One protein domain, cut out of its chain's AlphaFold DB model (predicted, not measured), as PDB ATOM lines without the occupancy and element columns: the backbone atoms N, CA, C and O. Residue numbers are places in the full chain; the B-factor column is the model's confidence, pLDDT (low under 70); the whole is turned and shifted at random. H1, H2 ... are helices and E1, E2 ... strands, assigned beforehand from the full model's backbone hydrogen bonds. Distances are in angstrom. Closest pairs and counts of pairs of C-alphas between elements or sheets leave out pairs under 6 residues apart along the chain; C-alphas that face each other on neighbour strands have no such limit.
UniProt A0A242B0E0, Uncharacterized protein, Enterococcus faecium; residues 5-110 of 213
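This is residues 5 to 110 of the 213 residues of an uncharacterized protein of Enterococcus faecium (UniProt A0A242B0E0). A strongly twisted sheet of five strands, E4 to E8, has helices H2 and H3 over one of its faces, and a smaller sheet of three strands, E1 to E3, meets it at one end of E5. H2 lies over the E7 and E8 end of the large sheet and also comes near E1, while the short H1 only grazes the large sheet. The printed part has 106 residues, with eight named strands and three named helices in the order E1 E2 E3 E4 E5 E6 E7 H1 E8 H2 H3, and its class is mixed, helices and strands. Both sheets are antiparallel, in the orders E1 - E2 - E3 and E4 - E5 - E6 - E7 - E8. The whole is compact and rounded, with a radius of gyration of the C-alphas of 13.1 A and spans of 34 by 32 by 28 A.

The strands E1, residues 5 to 9, E2, residues 15 to 20, and E3, residues 23 to 29, form a meander, each strand the antiparallel neighbour of the one before. E1 and E2 are a hairpin at 167 degrees, with N 7 and O 17 at 2.9 A. E2 and E3 are a hairpin too, with N 18 and O 26 at 2.8 A. The strands E4, residues 34 to 37, E5, residues 40 to 45, E6, residues 53 to 60, and E7, residues 63 to 68, form a second meander. N 42 and O 35 of E5 and E4 are 2.8 A apart, N 55 and O 43 of E6 and E5 2.9 A, and N 65 and O 58 of E7 and E6 2.8 A. Between the sheets, the closest C-alphas of E3 and E5 are those of His 26 and Val 45, 4.7 A apart. H1, residues 70 to 73, only grazes the larger sheet; its closest C-alpha to E6 is that of Asp 72, 6.1 A from Phe 53. E8, residues 83 to 85, is an edge strand beside E7, with N 85 and O 64 at 2.8 A. H2, residues 87 to 95, and H3, residues 101 to 106, are on the same face of the larger sheet, making two layers, helices on one face of a sheet. H2 has a height over the sheet of 8.6 A and is only just over E7, with 3 of its 9 C-alphas, and it runs along the strands at 21 degrees to E7 on the local plane. Its closest C-alpha pair with E7 is Leu 63 and Ser 87, 6.6 A. H3 has a height of 8.7 A. H2 and H3 are close but not clearly touching, with Val 94 and Glu 101 at 7.0 A between C-alphas. In H2 every O i to N i+4 pair is within hydrogen-bond range; in H3 0 of 2 are, but 2 of 3 O i to N i+3 pairs are, and H1 is too short for such an i+4 pair.

E1 begins at C-alpha 5, (-5.980, 20.751, 46.964). E2 is 17.0 A long from first to last C-alpha, E3 17.7 A, E5 15.4 A and E7 16.0 A. E6, the longest strand, runs 22.1 A from C-alpha 53 at (-10.181, 39.956, 47.226). H2 is 12.4 A long, and H3 is 10.0 A long and ends at C-alpha 106, (11.931, 38.116, 50.199).

The two C-alphas farthest apart are those of Glu 11 and Asp 61, at 38.7 A. The printed part has no cut. The links E5 to E6 and H1 to E8 are short, the others are tight. The mean pLDDT of the printed part is 92.8, and no printed residue is under 70.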
ATOM      1  N   LYS A   5      -5.676  21.436  48.223       94.75
ATOM      2  CA  LYS A   5      -5.980  20.751  46.964       94.75
ATOM      3  C   LYS A   5      -6.083  21.757  45.832       94.75
ATOM      4  O   LYS A   5      -6.710  22.805  45.998       94.75
ATOM      5  N   TYR A   6      -5.527  21.375  44.689       94.94
ATOM      6  CA  TYR A   6      -5.534  22.140  43.450       94.94
ATOM      7  C   TYR A   6      -6.188  21.293  42.366       94.94
ATOM      8  O   TYR A   6      -5.747  20.177  42.091       94.94
ATOM      9  N   ASN A   7      -7.248  21.808  41.755       95.81
ATOM     10  CA  ASN A   7      -7.797  21.253  40.527       95.81
ATOM     11  C   ASN A   7      -7.533  22.253  39.402       95.81
ATOM     12  O   ASN A   7      -8.173  23.306  39.337       95.81
ATOM     13  N   ILE A   8      -6.541  21.937  38.570       95.62
ATOM     14  CA  ILE A   8      -6.151  22.753  37.424       95.62
ATOM     15  C   ILE A   8      -6.870  22.216  36.191       95.62
ATOM     16  O   ILE A   8      -6.869  21.017  35.920       95.62
ATOM     17  N   SER A   9      -7.522  23.117  35.468       95.31
ATOM     18  CA  SER A   9      -8.350  22.796  34.312       95.31
ATOM     19  C   SER A   9      -8.298  23.923  33.279       95.31
ATOM     20  O   SER A   9      -7.582  24.911  33.456       95.31
ATOM     21  N   GLY A  10      -9.059  23.765  32.198       91.56
ATOM     22  CA  GLY A  10      -9.014  24.650  31.036       91.56
ATOM     23  C   GLY A  10      -8.099  24.102  29.945       91.56
ATOM     24  O   GLY A  10      -7.241  23.260  30.196       91.56
ATOM     25  N   GLU A  11      -8.301  24.571  28.714       89.69
ATOM     26  CA  GLU A  11      -7.504  24.155  27.548       89.69
ATOM     27  C   GLU A  11      -6.010  24.462  27.741       89.69
ATOM     28  O   GLU A  11      -5.153  23.708  27.286       89.69
ATOM     29  N   TYR A  12      -5.709  25.533  28.481       90.75
ATOM     30  CA  TYR A  12      -4.355  26.021  28.734       90.75
ATOM     31  C   TYR A  12      -3.889  25.795  30.177       90.75
ATOM     32  O   TYR A  12      -2.898  26.398  30.587       90.75
ATOM     33  N   ASN A  13      -4.581  24.954  30.961       92.12
ATOM     34  CA  ASN A  13      -4.326  24.805  32.402       92.12
ATOM     35  C   ASN A  13      -4.308  26.171  33.116       92.12
ATOM     36  O   ASN A  13      -3.406  26.492  33.891       92.12
ATOM     37  N   ASP A  14      -5.277  27.016  32.775       93.56
ATOM     38  CA  ASP A  14      -5.360  28.425  33.144       93.56
ATOM     39  C   ASP A  14      -6.490  28.715  34.137       93.56
ATOM     40  O   ASP A  14      -6.669  29.868  34.534       93.56
ATOM     41  N   TRP A  15      -7.217  27.686  34.578       95.81
ATOM     42  CA  TRP A  15      -8.237  27.761  35.617       95.81
ATOM     43  C   TRP A  15      -7.859  26.900  36.819       95.81
ATOM     44  O   TRP A  15      -7.476  25.742  36.663       95.81
ATOM     45  N   CYS A  16      -7.997  27.443  38.028       96.12
ATOM     46  CA  CYS A  16      -7.643  26.763  39.266       96.12
ATOM     47  C   CYS A  16      -8.787  26.825  40.275       96.12
ATOM     48  O   CYS A  16      -9.262  27.907  40.633       96.12
ATOM     49  N   GLU A  17      -9.180  25.652  40.766       96.75
ATOM     50  CA  GLU A  17      -9.919  25.511  42.012       96.75
ATOM     51  C   GLU A  17      -8.933  25.160  43.137       96.75
ATOM     52  O   GLU A  17      -8.350  24.075  43.152       96.75
ATOM     53  N   PHE A  18      -8.744  26.085  44.075       96.19
ATOM     54  CA  PHE A  18      -7.850  25.955  45.223       96.19
ATOM     55  C   PHE A  18      -8.673  25.852  46.509       96.19
ATOM     56  O   PHE A  18      -9.445  26.759  46.840       96.19
ATOM     57  N   ARG A  19      -8.518  24.744  47.243       94.75
ATOM     58  CA  ARG A  19      -9.311  24.421  48.440       94.75
ATOM     59  C   ARG A  19      -8.453  23.973  49.617       94.75
ATOM     60  O   ARG A  19      -7.374  23.416  49.435       94.75
ATOM     61  N   LYS A  20      -9.001  24.111  50.827       89.94
ATOM     62  CA  LYS A  20      -8.551  23.409  52.038       89.94
ATOM     63  C   LYS A  20      -9.766  22.763  52.697       89.94
ATOM     64  O   LYS A  20     -10.664  23.468  53.153       89.94
ATOM     65  N   GLY A  21      -9.830  21.433  52.691       87.56
ATOM     66  CA  GLY A  21     -11.043  20.738  53.124       87.56
ATOM     67  C   GLY A  21     -12.257  21.129  52.281       87.56
ATOM     68  O   GLY A  21     -12.208  21.092  51.050       87.56
ATOM     69  N   ASN A  22     -13.324  21.564  52.952       87.00
ATOM     70  CA  ASN A  22     -14.545  22.068  52.312       87.00
ATOM     71  C   ASN A  22     -14.483  23.560  51.941       87.00
ATOM     72  O   ASN A  22     -15.368  24.049  51.236       87.00
ATOM     73  N   VAL A  23     -13.452  24.286  52.380       89.12
ATOM     74  CA  VAL A  23     -13.301  25.717  52.104       89.12
ATOM     75  C   VAL A  23     -12.720  25.907  50.708       89.12
ATOM     76  O   VAL A  23     -11.599  25.482  50.421       89.12
ATOM     77  N   LEU A  24     -13.481  26.579  49.843       93.56
ATOM     78  CA  LEU A  24     -12.981  27.093  48.574       93.56
ATOM     79  C   LEU A  24     -12.266  28.409  48.819       93.56
ATOM     80  O   LEU A  24     -12.887  29.334  49.313       93.56
ATOM     81  N   ILE A  25     -10.981  28.488  48.490       95.56
ATOM     82  CA  ILE A  25     -10.164  29.686  48.697       95.56
ATOM     83  C   ILE A  25     -10.174  30.541  47.428       95.56
ATOM     84  O   ILE A  25     -10.434  31.746  47.476       95.56
ATOM     85  N   HIS A  26      -9.932  29.903  46.284       95.94
ATOM     86  CA  HIS A  26      -9.937  30.537  44.970       95.94
ATOM     87  C   HIS A  26     -10.579  29.605  43.947       95.94
ATOM     88  O   HIS A  26     -10.326  28.404  43.937       95.94
ATOM     89  N   ASN A  27     -11.409  30.177  43.083       95.50
ATOM     90  CA  ASN A  27     -11.957  29.515  41.906       95.50
ATOM     91  C   ASN A  27     -11.975  30.518  40.767       95.50
ATOM     92  O   ASN A  27     -12.810  31.423  40.753       95.50
ATOM     93  N   GLY A  28     -11.015  30.407  39.866       94.94
ATOM     94  CA  GLY A  28     -10.820  31.414  38.842       94.94
ATOM     95  C   GLY A  28      -9.553  31.183  38.053       94.94
ATOM     96  O   GLY A  28      -8.864  30.176  38.218       94.94
ATOM     97  N   SER A  29      -9.205  32.175  37.240       94.19
ATOM     98  CA  SER A  29      -7.981  32.107  36.454       94.19
ATOM     99  C   SER A  29      -6.750  31.893  37.347       94.19
ATOM    100  O   SER A  29      -6.626  32.494  38.420       94.19
ATOM    101  N   LEU A  30      -5.847  31.027  36.904       94.38
ATOM    102  CA  LEU A  30      -4.534  30.829  37.499       94.38
ATOM    103  C   LEU A  30      -3.597  31.997  37.147       94.38
ATOM    104  O   LEU A  30      -2.754  32.395  37.952       94.38
ATOM    105  N   LEU A  31      -3.807  32.621  35.983       92.38
ATOM    106  CA  LEU A  31      -3.123  33.850  35.594       92.38
ATOM    107  C   LEU A  31      -3.528  34.993  36.534       92.38
ATOM    108  O   LEU A  31      -4.711  35.313  36.719       92.38
ATOM    109  N   GLY A  32      -2.522  35.599  37.165       90.50
ATOM    110  CA  GLY A  32      -2.716  36.652  38.159       90.50
ATOM    111  C   GLY A  32      -3.383  36.179  39.455       90.50
ATOM    112  O   GLY A  32      -3.875  37.019  40.209       90.50
ATOM    113  N   MET A  33      -3.421  34.863  39.719       95.06
ATOM    114  CA  MET A  33      -3.787  34.337  41.039       95.06
ATOM    115  C   MET A  33      -2.800  34.832  42.097       95.06
ATOM    116  O   MET A  33      -3.222  35.263  43.164       95.06
ATOM    117  N   VAL A  34      -1.506  34.834  41.773       96.31
ATOM    118  CA  VAL A  34      -0.465  35.493  42.561       96.31
ATOM    119  C   VAL A  34       0.126  36.628  41.738       96.31
ATOM    120  O   VAL A  34       0.349  36.479  40.535       96.31
ATOM    121  N   LYS A  35       0.338  37.785  42.364       94.56
ATOM    122  CA  LYS A  35       0.957  38.944  41.710       94.56
ATOM    123  C   LYS A  35       1.778  39.765  42.693       94.56
ATOM    124  O   LYS A  35       1.426  39.850  43.866       94.56
ATOM    125  N   LYS A  36       2.813  40.432  42.193       93.81
ATOM    126  CA  LYS A  36       3.568  41.434  42.947       93.81
ATOM    127  C   LYS A  36       2.968  42.820  42.711       93.81
ATOM    128  O   LYS A  36       2.707  43.187  41.565       93.81
ATOM    129  N   VAL A  37       2.730  43.568  43.782       92.19
ATOM    130  CA  VAL A  37       2.329  44.980  43.755       92.19
ATOM    131  C   VAL A  37       3.211  45.702  44.759       92.19
ATOM    132  O   VAL A  37       3.159  45.392  45.944       92.19
ATOM    133  N   ASP A  38       4.032  46.631  44.275       89.19
ATOM    134  CA  ASP A  38       5.093  47.259  45.065       89.19
ATOM    135  C   ASP A  38       5.984  46.187  45.733       89.19
ATOM    136  O   ASP A  38       6.508  45.305  45.043       89.19
ATOM    137  N   ASP A  39       6.119  46.228  47.059       88.75
ATOM    138  CA  ASP A  39       6.884  45.260  47.856       88.75
ATOM    139  C   ASP A  39       6.016  44.122  48.428       88.75
ATOM    140  O   ASP A  39       6.493  43.292  49.203       88.75
ATOM    141  N   GLU A  40       4.736  44.050  48.049       94.19
ATOM    142  CA  GLU A  40       3.805  43.024  48.514       94.19
ATOM    143  C   GLU A  40       3.544  41.963  47.441       94.19
ATOM    144  O   GLU A  40       3.365  42.249  46.253       94.19
ATOM    145  N   ILE A  41       3.453  40.709  47.881       96.12
ATOM    146  CA  ILE A  41       3.011  39.595  47.045       96.12
ATOM    147  C   ILE A  41       1.593  39.250  47.453       96.12
ATOM    148  O   ILE A  41       1.329  38.937  48.610       96.12
ATOM    149  N   LEU A  42       0.675  39.346  46.503       96.19
ATOM    150  CA  LEU A  42      -0.753  39.227  46.728       96.19
ATOM    151  C   LEU A  42      -1.272  37.904  46.178       96.19
ATOM    152  O   LEU A  42      -1.029  37.582  45.017       96.19
ATOM    153  N   LEU A  43      -2.053  37.195  46.985       96.50
ATOM    154  CA  LEU A  43      -2.884  36.067  46.592       96.50
ATOM    155  C   LEU A  43      -4.317  36.556  46.360       96.50
ATOM    156  O   LEU A  43      -4.950  37.116  47.256       96.50
ATOM    157  N   ARG A  44      -4.837  36.324  45.155       95.88
ATOM    158  CA  ARG A  44      -6.246  36.514  44.820       95.88
ATOM    159  C   ARG A  44      -7.066  35.370  45.410       95.88
ATOM    160  O   ARG A  44      -6.775  34.203  45.165       95.88
ATOM    161  N   VAL A  45      -8.114  35.722  46.139       95.62
ATOM    162  CA  VAL A  45      -9.058  34.790  46.771       95.62
ATOM    163  C   VAL A  45     -10.489  35.237  46.493       95.62
ATOM    164  O   VAL A  45     -10.728  36.406  46.191       95.62
ATOM    165  N   ASN A  46     -11.454  34.325  46.576       93.88
ATOM    166  CA  ASN A  46     -12.872  34.665  46.419       93.88
ATOM    167  C   ASN A  46     -13.808  33.968  47.408       93.88
ATOM    168  O   ASN A  46     -14.958  34.381  47.516       93.88
ATOM    169  N   TYR A  47     -13.349  32.956  48.148       91.88
ATOM    170  CA  TYR A  47     -14.130  32.303  49.205       91.88
ATOM    171  C   TYR A  47     -15.545  31.861  48.788       91.88
ATOM    172  O   TYR A  47     -16.509  32.019  49.539       91.88
ATOM    173  N   ASN A  48     -15.680  31.323  47.568       87.81
ATOM    174  CA  ASN A  48     -16.963  30.938  46.961       87.81
ATOM    175  C   ASN A  48     -17.955  32.105  46.771       87.81
ATOM    176  O   ASN A  48     -19.172  31.913  46.782       87.81
ATOM    177  N   THR A  49     -17.440  33.322  46.620       88.94
ATOM    178  CA  THR A  49     -18.211  34.513  46.250       88.94
ATOM    179  C   THR A  49     -17.908  34.920  44.807       88.94
ATOM    180  O   THR A  49     -16.910  34.502  44.221       88.94
ATOM    181  N   GLU A  50     -18.761  35.765  44.230       87.31
ATOM    182  CA  GLU A  50     -18.534  36.357  42.902       87.31
ATOM    183  C   GLU A  50     -17.470  37.471  42.919       87.31
ATOM    184  O   GLU A  50     -17.006  37.905  41.863       87.31
ATOM    185  N   LYS A  51     -17.080  37.955  44.108       91.38
ATOM    186  CA  LYS A  51     -16.078  39.012  44.276       91.38
ATOM    187  C   LYS A  51     -14.693  38.409  44.494       91.38
ATOM    188  O   LYS A  51     -14.536  37.391  45.161       91.38
ATOM    189  N   TYR A  52     -13.679  39.093  43.976       93.31
ATOM    190  CA  TYR A  52     -12.284  38.786  44.268       93.31
ATOM    191  C   TYR A  52     -11.729  39.761  45.300       93.31
ATOM    192  O   TYR A  52     -11.982  40.962  45.223       93.31
ATOM    193  N   PHE A  53     -10.915  39.230  46.199       95.38
ATOM    194  CA  PHE A  53     -10.181  39.956  47.226       95.38
ATOM    195  C   PHE A  53      -8.696  39.628  47.112       95.38
ATOM    196  O   PHE A  53      -8.321  38.646  46.459       95.38
ATOM    197  N   TYR A  54      -7.850  40.432  47.752       94.75
ATOM    198  CA  TYR A  54      -6.417  40.187  47.796       94.75
ATOM    199  C   TYR A  54      -5.925  40.062  49.235       94.75
ATOM    200  O   TYR A  54      -6.202  40.885  50.104       94.75
ATOM    201  N   SER A  55      -5.129  39.030  49.467       96.25
ATOM    202  CA  SER A  55      -4.432  38.800  50.728       96.25
ATOM    203  C   SER A  55      -2.927  38.830  50.481       96.25
ATOM    204  O   SER A  55      -2.482  38.486  49.392       96.25
ATOM    205  N   ILE A  56      -2.131  39.238  51.462       97.06
ATOM    206  CA  ILE A  56      -0.679  39.377  51.321       97.06
ATOM    207  C   ILE A  56      -0.007  38.081  51.782       97.06
ATOM    208  O   ILE A  56      -0.336  37.556  52.842       97.06
ATOM    209  N   ILE A  57       0.945  37.568  51.009       97.19
ATOM    210  CA  ILE A  57       1.799  36.451  51.411       97.19
ATOM    211  C   ILE A  57       2.925  37.006  52.289       97.19
ATOM    212  O   ILE A  57       3.663  37.898  51.874       97.19
ATOM    213  N   LYS A  58       3.056  36.476  53.503       96.88
ATOM    214  CA  LYS A  58       4.091  36.830  54.483       96.88
ATOM    215  C   LYS A  58       4.740  35.578  55.063       96.88
ATOM    216  O   LYS A  58       4.273  34.463  54.819       96.88
ATOM    217  N   HIS A  59       5.810  35.739  55.835       95.12
ATOM    218  CA  HIS A  59       6.430  34.633  56.573       95.12
ATOM    219  C   HIS A  59       6.357  34.823  58.092       95.12
ATOM    220  O   HIS A  59       6.330  35.944  58.592       95.12
ATOM    221  N   SER A  60       6.354  33.710  58.824       93.81
ATOM    222  CA  SER A  60       6.464  33.661  60.286       93.81
ATOM    223  C   SER A  60       7.082  32.320  60.669       93.81
ATOM    224  O   SER A  60       6.529  31.296  60.291       93.81
ATOM    225  N   ASP A  61       8.242  32.312  61.331       87.75
ATOM    226  CA  ASP A  61       8.897  31.112  61.891       87.75
ATOM    227  C   ASP A  61       8.817  29.837  61.022       87.75
ATOM    228  O   ASP A  61       8.311  28.793  61.428       87.75
ATOM    229  N   GLY A  62       9.306  29.920  59.780       89.19
ATOM    230  CA  GLY A  62       9.320  28.787  58.839       89.19
ATOM    231  C   GLY A  62       7.976  28.477  58.159       89.19
ATOM    232  O   GLY A  62       7.933  27.636  57.262       89.19
ATOM    233  N   LEU A  63       6.904  29.180  58.521       94.50
ATOM    234  CA  LEU A  63       5.590  29.127  57.880       94.50
ATOM    235  C   LEU A  63       5.433  30.253  56.857       94.50
ATOM    236  O   LEU A  63       6.007  31.341  56.997       94.50
ATOM    237  N   LYS A  64       4.584  30.015  55.852       96.00
ATOM    238  CA  LYS A  64       4.040  31.077  54.996       96.00
ATOM    239  C   LYS A  64       2.589  31.332  55.355       96.00
ATOM    240  O   LYS A  64       1.793  30.402  55.464       96.00
ATOM    241  N   VAL A  65       2.252  32.599  55.550       96.69
ATOM    242  CA  VAL A  65       0.974  33.035  56.106       96.69
ATOM    243  C   VAL A  65       0.336  34.014  55.140       96.69
ATOM    244  O   VAL A  65       0.960  34.991  54.732       96.69
ATOM    245  N   ILE A  66      -0.913  33.756  54.780       96.12
ATOM    246  CA  ILE A  66      -1.695  34.655  53.940       96.12
ATOM    247  C   ILE A  66      -2.473  35.599  54.845       96.12
ATOM    248  O   ILE A  66      -3.441  35.182  55.476       96.12
ATOM    249  N   VAL A  67      -2.070  36.862  54.919       96.31
ATOM    250  CA  VAL A  67      -2.676  37.856  55.811       96.31
ATOM    251  C   VAL A  67      -3.694  38.722  55.060       96.31
ATOM    252  O   VAL A  67      -3.497  39.045  53.886       96.31
ATOM    253  N   PRO A  68      -4.810  39.106  55.692       95.19
ATOM    254  CA  PRO A  68      -5.835  39.906  55.039       95.19
ATOM    255  C   PRO A  68      -5.368  41.353  54.811       95.19
ATOM    256  O   PRO A  68      -4.717  41.947  55.669       95.19
ATOM    257  N   ARG A  69      -5.742  41.947  53.673       93.19
ATOM    258  CA  ARG A  69      -5.460  43.358  53.369       93.19
ATOM    259  C   ARG A  69      -6.569  44.256  53.925       93.19
ATOM    260  O   ARG A  69      -7.744  43.914  53.846       93.19
ATOM    261  N   GLU A  70      -6.214  45.423  54.460       88.06
ATOM    262  CA  GLU A  70      -7.165  46.343  55.114       88.06
ATOM    263  C   GLU A  70      -8.415  46.725  54.298       88.06
ATOM    264  O   GLU A  70      -9.508  46.594  54.835       88.06
ATOM    265  N   PRO A  71      -8.336  47.146  53.022       87.62
ATOM    266  CA  PRO A  71      -9.530  47.383  52.206       87.62
ATOM    267  C   PRO A  71     -10.469  46.175  52.085       87.62
ATOM    268  O   PRO A  71     -11.673  46.361  51.914       87.62
ATOM    269  N   ASP A  72      -9.942  44.953  52.156       92.62
ATOM    270  CA  ASP A  72     -10.719  43.731  51.950       92.62
ATOM    271  C   ASP A  72     -11.300  43.206  53.271       92.62
ATOM    272  O   ASP A  72     -12.469  42.832  53.314       92.62
ATOM    273  N   LEU A  73     -10.548  43.275  54.379       92.75
ATOM    274  CA  LEU A  73     -11.011  42.804  55.697       92.75
ATOM    275  C   LEU A  73     -12.196  43.570  56.274       92.75
ATOM    276  O   LEU A  73     -12.883  43.072  57.159       92.75
ATOM    277  N   LEU A  74     -12.430  44.783  55.785       93.81
ATOM    278  CA  LEU A  74     -13.526  45.635  56.230       93.81
ATOM    279  C   LEU A  74     -14.836  45.353  55.479       93.81
ATOM    280  O   LEU A  74     -15.829  46.032  55.735       93.81
ATOM    281  N   GLN A  75     -14.846  44.400  54.541       92.75
ATOM    282  CA  GLN A  75     -16.013  44.047  53.736       92.75
ATOM    283  C   GLN A  75     -16.685  42.781  54.270       92.75
ATOM    284  O   GLN A  75     -16.053  41.734  54.401       92.75
ATOM    285  N   LYS A  76     -18.004  42.832  54.479       90.88
ATOM    286  CA  LYS A  76     -18.803  41.694  54.966       90.88
ATOM    287  C   LYS A  76     -18.719  40.454  54.069       90.88
ATOM    288  O   LYS A  76     -18.963  39.341  54.524       90.88
ATOM    289  N   GLU A  77     -18.455  40.638  52.775       91.25
ATOM    290  CA  GLU A  77     -18.352  39.540  51.814       91.25
ATOM    291  C   GLU A  77     -17.010  38.801  51.896       91.25
ATOM    292  O   GLU A  77     -16.905  37.683  51.389       91.25
ATOM    293  N   TYR A  78     -16.000  39.389  52.541       92.38
ATOM    294  CA  TYR A  78     -14.688  38.781  52.688       92.38
ATOM    295  C   TYR A  78     -14.683  37.760  53.830       92.38
ATOM    296  O   TYR A  78     -14.367  38.052  54.981       92.38
ATOM    297  N   LYS A  79     -15.052  36.524  53.486       89.19
ATOM    298  CA  LYS A  79     -15.074  35.365  54.393       89.19
ATOM    299  C   LYS A  79     -13.680  34.765  54.555       89.19
ATOM    300  O   LYS A  79     -13.427  33.646  54.121       89.19
ATOM    301  N   TYR A  80     -12.766  35.564  55.091       91.19
ATOM    302  CA  TYR A  80     -11.379  35.166  55.263       91.19
ATOM    303  C   TYR A  80     -11.253  33.904  56.118       91.19
ATOM    304  O   TYR A  80     -11.769  33.842  57.228       91.19
ATOM    305  N   GLU A  81     -10.489  32.944  55.613       89.06
ATOM    306  CA  GLU A  81     -10.094  31.745  56.340       89.06
ATOM    307  C   GLU A  81      -8.566  31.732  56.439       89.06
ATOM    308  O   GLU A  81      -7.901  31.920  55.416       89.06
ATOM    309  N   PRO A  82      -7.966  31.522  57.626       89.31
ATOM    310  CA  PRO A  82      -6.514  31.531  57.757       89.31
ATOM    311  C   PRO A  82      -5.830  30.455  56.905       89.31
ATOM    312  O   PRO A  82      -5.956  29.249  57.156       89.31
ATOM    313  N   ILE A  83      -5.041  30.902  55.925       93.81
ATOM    314  CA  ILE A  83      -4.200  30.049  55.082       93.81
ATOM    315  C   ILE A  83      -2.772  30.139  55.617       93.81
ATOM    316  O   ILE A  83      -2.139  31.196  55.586       93.81
ATOM    317  N   ILE A  84      -2.293  29.014  56.133       94.69
ATOM    318  CA  ILE A  84      -0.964  28.852  56.710       94.69
ATOM    319  C   ILE A  84      -0.395  27.596  56.069       94.69
ATOM    320  O   ILE A  84      -1.023  26.538  56.169       94.69
ATOM    321  N   PHE A  85       0.742  27.756  55.403       94.19
ATOM    322  CA  PHE A  85       1.484  26.690  54.756       94.19
ATOM    323  C   PHE A  85       2.717  26.348  55.584       94.19
ATOM    324  O   PHE A  85       3.490  27.243  55.950       94.19
ATOM    325  N   ASP A  86       2.934  25.059  55.819       92.69
ATOM    326  CA  ASP A  86       4.280  24.578  56.121       92.69
ATOM    327  C   ASP A  86       5.172  24.590  54.861       92.69
ATOM    328  O   ASP A  86       4.735  24.916  53.755       92.69
ATOM    329  N   SER A  87       6.453  24.247  55.019       90.88
ATOM    330  CA  SER A  87       7.412  24.243  53.903       90.88
ATOM    331  C   SER A  87       7.026  23.320  52.736       90.88
ATOM    332  O   SER A  87       7.323  23.638  51.584       90.88
ATOM    333  N   VAL A  88       6.365  22.191  53.010       92.88
ATOM    334  CA  VAL A  88       5.958  21.213  51.995       92.88
ATOM    335  C   VAL A  88       4.720  21.721  51.271       92.88
ATOM    336  O   VAL A  88       4.715  21.778  50.041       92.88
ATOM    337  N   GLU A  89       3.708  22.152  52.025       94.12
ATOM    338  CA  GLU A  89       2.477  22.727  51.480       94.12
ATOM    339  C   GLU A  89       2.773  23.988  50.650       94.12
ATOM    340  O   GLU A  89       2.169  24.197  49.599       94.12
ATOM    341  N   PHE A  90       3.733  24.815  51.076       94.12
ATOM    342  CA  PHE A  90       4.107  26.015  50.331       94.12
ATOM    343  C   PHE A  90       4.818  25.679  49.023       94.12
ATOM    344  O   PHE A  90       4.516  26.276  47.994       94.12
ATOM    345  N   LYS A  91       5.721  24.694  49.025       93.00
ATOM    346  CA  LYS A  91       6.368  24.237  47.789       93.00
ATOM    347  C   LYS A  91       5.345  23.689  46.795       93.00
ATOM    348  O   LYS A  91       5.437  23.959  45.601       93.00
ATOM    349  N   GLU A  92       4.356  22.936  47.276       94.00
ATOM    350  CA  GLU A  92       3.250  22.470  46.440       94.00
ATOM    351  C   GLU A  92       2.438  23.641  45.875       94.00
ATOM    352  O   GLU A  92       2.168  23.663  44.676       94.00
ATOM    353  N   PHE A  93       2.115  24.646  46.692       94.88
ATOM    354  CA  PHE A  93       1.457  25.865  46.227       94.88
ATOM    355  C   PHE A  93       2.241  26.556  45.102       94.88
ATOM    356  O   PHE A  93       1.659  26.858  44.062       94.88
ATOM    357  N   VAL A  94       3.553  26.753  45.275       93.75
ATOM    358  CA  VAL A  94       4.424  27.403  44.278       93.75
ATOM    359  C   VAL A  94       4.465  26.623  42.964       93.75
ATOM    360  O   VAL A  94       4.319  27.213  41.898       93.75
ATOM    361  N   ASN A  95       4.554  25.292  43.021       92.44
ATOM    362  CA  ASN A  95       4.552  24.444  41.823       92.44
ATOM    363  C   ASN A  95       3.247  24.524  41.011       92.44
ATOM    364  O   ASN A  95       3.229  24.129  39.846       92.44
ATOM    365  N   ASN A  96       2.151  24.981  41.623       92.50
ATOM    366  CA  ASN A  96       0.831  25.051  41.001       92.50
ATOM    367  C   ASN A  96       0.465  26.457  40.497       92.50
ATOM    368  O   ASN A  96      -0.637  26.618  39.980       92.50
ATOM    369  N   ILE A  97       1.334  27.466  40.634       91.88
ATOM    370  CA  ILE A  97       1.056  28.851  40.214       91.88
ATOM    371  C   ILE A  97       2.004  29.330  39.111       91.88
ATOM    372  O   ILE A  97       3.170  28.956  39.055       91.88
ATOM    373  N   TYR A  98       1.517  30.228  38.252       89.56
ATOM    374  CA  TYR A  98       2.352  30.945  37.284       89.56
ATOM    375  C   TYR A  98       2.974  32.188  37.938       89.56
ATOM    376  O   TYR A  98       2.513  33.310  37.714       89.56
ATOM    377  N   PHE A  99       3.984  31.993  38.789       90.69
ATOM    378  CA  PHE A  99       4.675  33.080  39.485       90.69
ATOM    379  C   PHE A  99       6.167  32.779  39.659       90.69
ATOM    380  O   PHE A  99       6.555  31.620  39.776       90.69
ATOM    381  N   ASP A 100       6.990  33.825  39.660       88.38
ATOM    382  CA  ASP A 100       8.437  33.711  39.834       88.38
ATOM    383  C   ASP A 100       8.776  33.383  41.298       88.38
ATOM    384  O   ASP A 100       8.476  34.169  42.203       88.38
ATOM    385  N   GLU A 101       9.366  32.208  41.530       87.12
ATOM    386  CA  GLU A 101       9.715  31.719  42.868       87.12
ATOM    387  C   GLU A 101      10.770  32.602  43.546       87.12
ATOM    388  O   GLU A 101      10.693  32.787  44.761       87.12
ATOM    389  N   GLU A 102      11.675  33.237  42.789       88.75
ATOM    390  CA  GLU A 102      12.707  34.124  43.353       88.75
ATOM    391  C   GLU A 102      12.076  35.317  44.092       88.75
ATOM    392  O   GLU A 102      12.581  35.794  45.109       88.75
ATOM    393  N   LEU A 103      10.899  35.771  43.647       87.31
ATOM    394  CA  LEU A 103      10.169  36.841  44.327       87.31
ATOM    395  C   LEU A 103       9.633  36.401  45.700       87.31
ATOM    396  O   LEU A 103       9.430  37.245  46.572       87.31
ATOM    397  N   LEU A 104       9.425  35.101  45.924       87.44
ATOM    398  CA  LEU A 104       8.915  34.540  47.181       87.44
ATOM    399  C   LEU A 104      10.009  34.348  48.247       87.44
ATOM    400  O   LEU A 104       9.695  33.994  49.388       87.44
ATOM    401  N   GLU A 105      11.275  34.606  47.915       83.31
ATOM    402  CA  GLU A 105      12.397  34.527  48.859       83.31
ATOM    403  C   GLU A 105      12.427  35.708  49.841       83.31
ATOM    404  O   GLU A 105      12.905  35.575  50.970       83.31
ATOM    405  N   HIS A 106      11.866  36.855  49.450       85.31
ATOM    406  CA  HIS A 106      11.931  38.116  50.199       85.31
ATOM    407  C   HIS A 106      10.565  38.584  50.711       85.31
ATOM    408  O   HIS A 106      10.226  39.766  50.652       85.31
ATOM    409  N   LEU A 107       9.758  37.649  51.213       93.69
ATOM    410  CA  LEU A 107       8.482  37.984  51.845       93.69
ATOM    411  C   LEU A 107       8.707  38.844  53.093       93.69
ATOM    412  O   LEU A 107       9.693  38.671  53.803       93.69
ATOM    413  N   SER A 108       7.763  39.737  53.387       94.62
ATOM    414  CA  SER A 108       7.768  40.473  54.651       94.62
ATOM    415  C   SER A 108       7.352  39.576  55.819       94.62
ATOM    416  O   SER A 108       6.589  38.616  55.654       94.62
ATOM    417  N   GLU A 109       7.849  39.900  57.009       95.12
ATOM    418  CA  GLU A 109       7.476  39.207  58.236       95.12
ATOM    419  C   GLU A 109       6.049  39.584  58.655       95.12
ATOM    420  O   GLU A 109       5.609  40.734  58.526       95.12
ATOM    421  N   VAL A 110       5.312  38.598  59.160       95.31
ATOM    422  CA  VAL A 110       4.009  38.816  59.786       95.31
ATOM    423  C   VAL A 110       4.185  39.688  61.025       95.31
ATOM    424  O   VAL A 110       4.968  39.376  61.916       95.31
TER     425      VAL A 110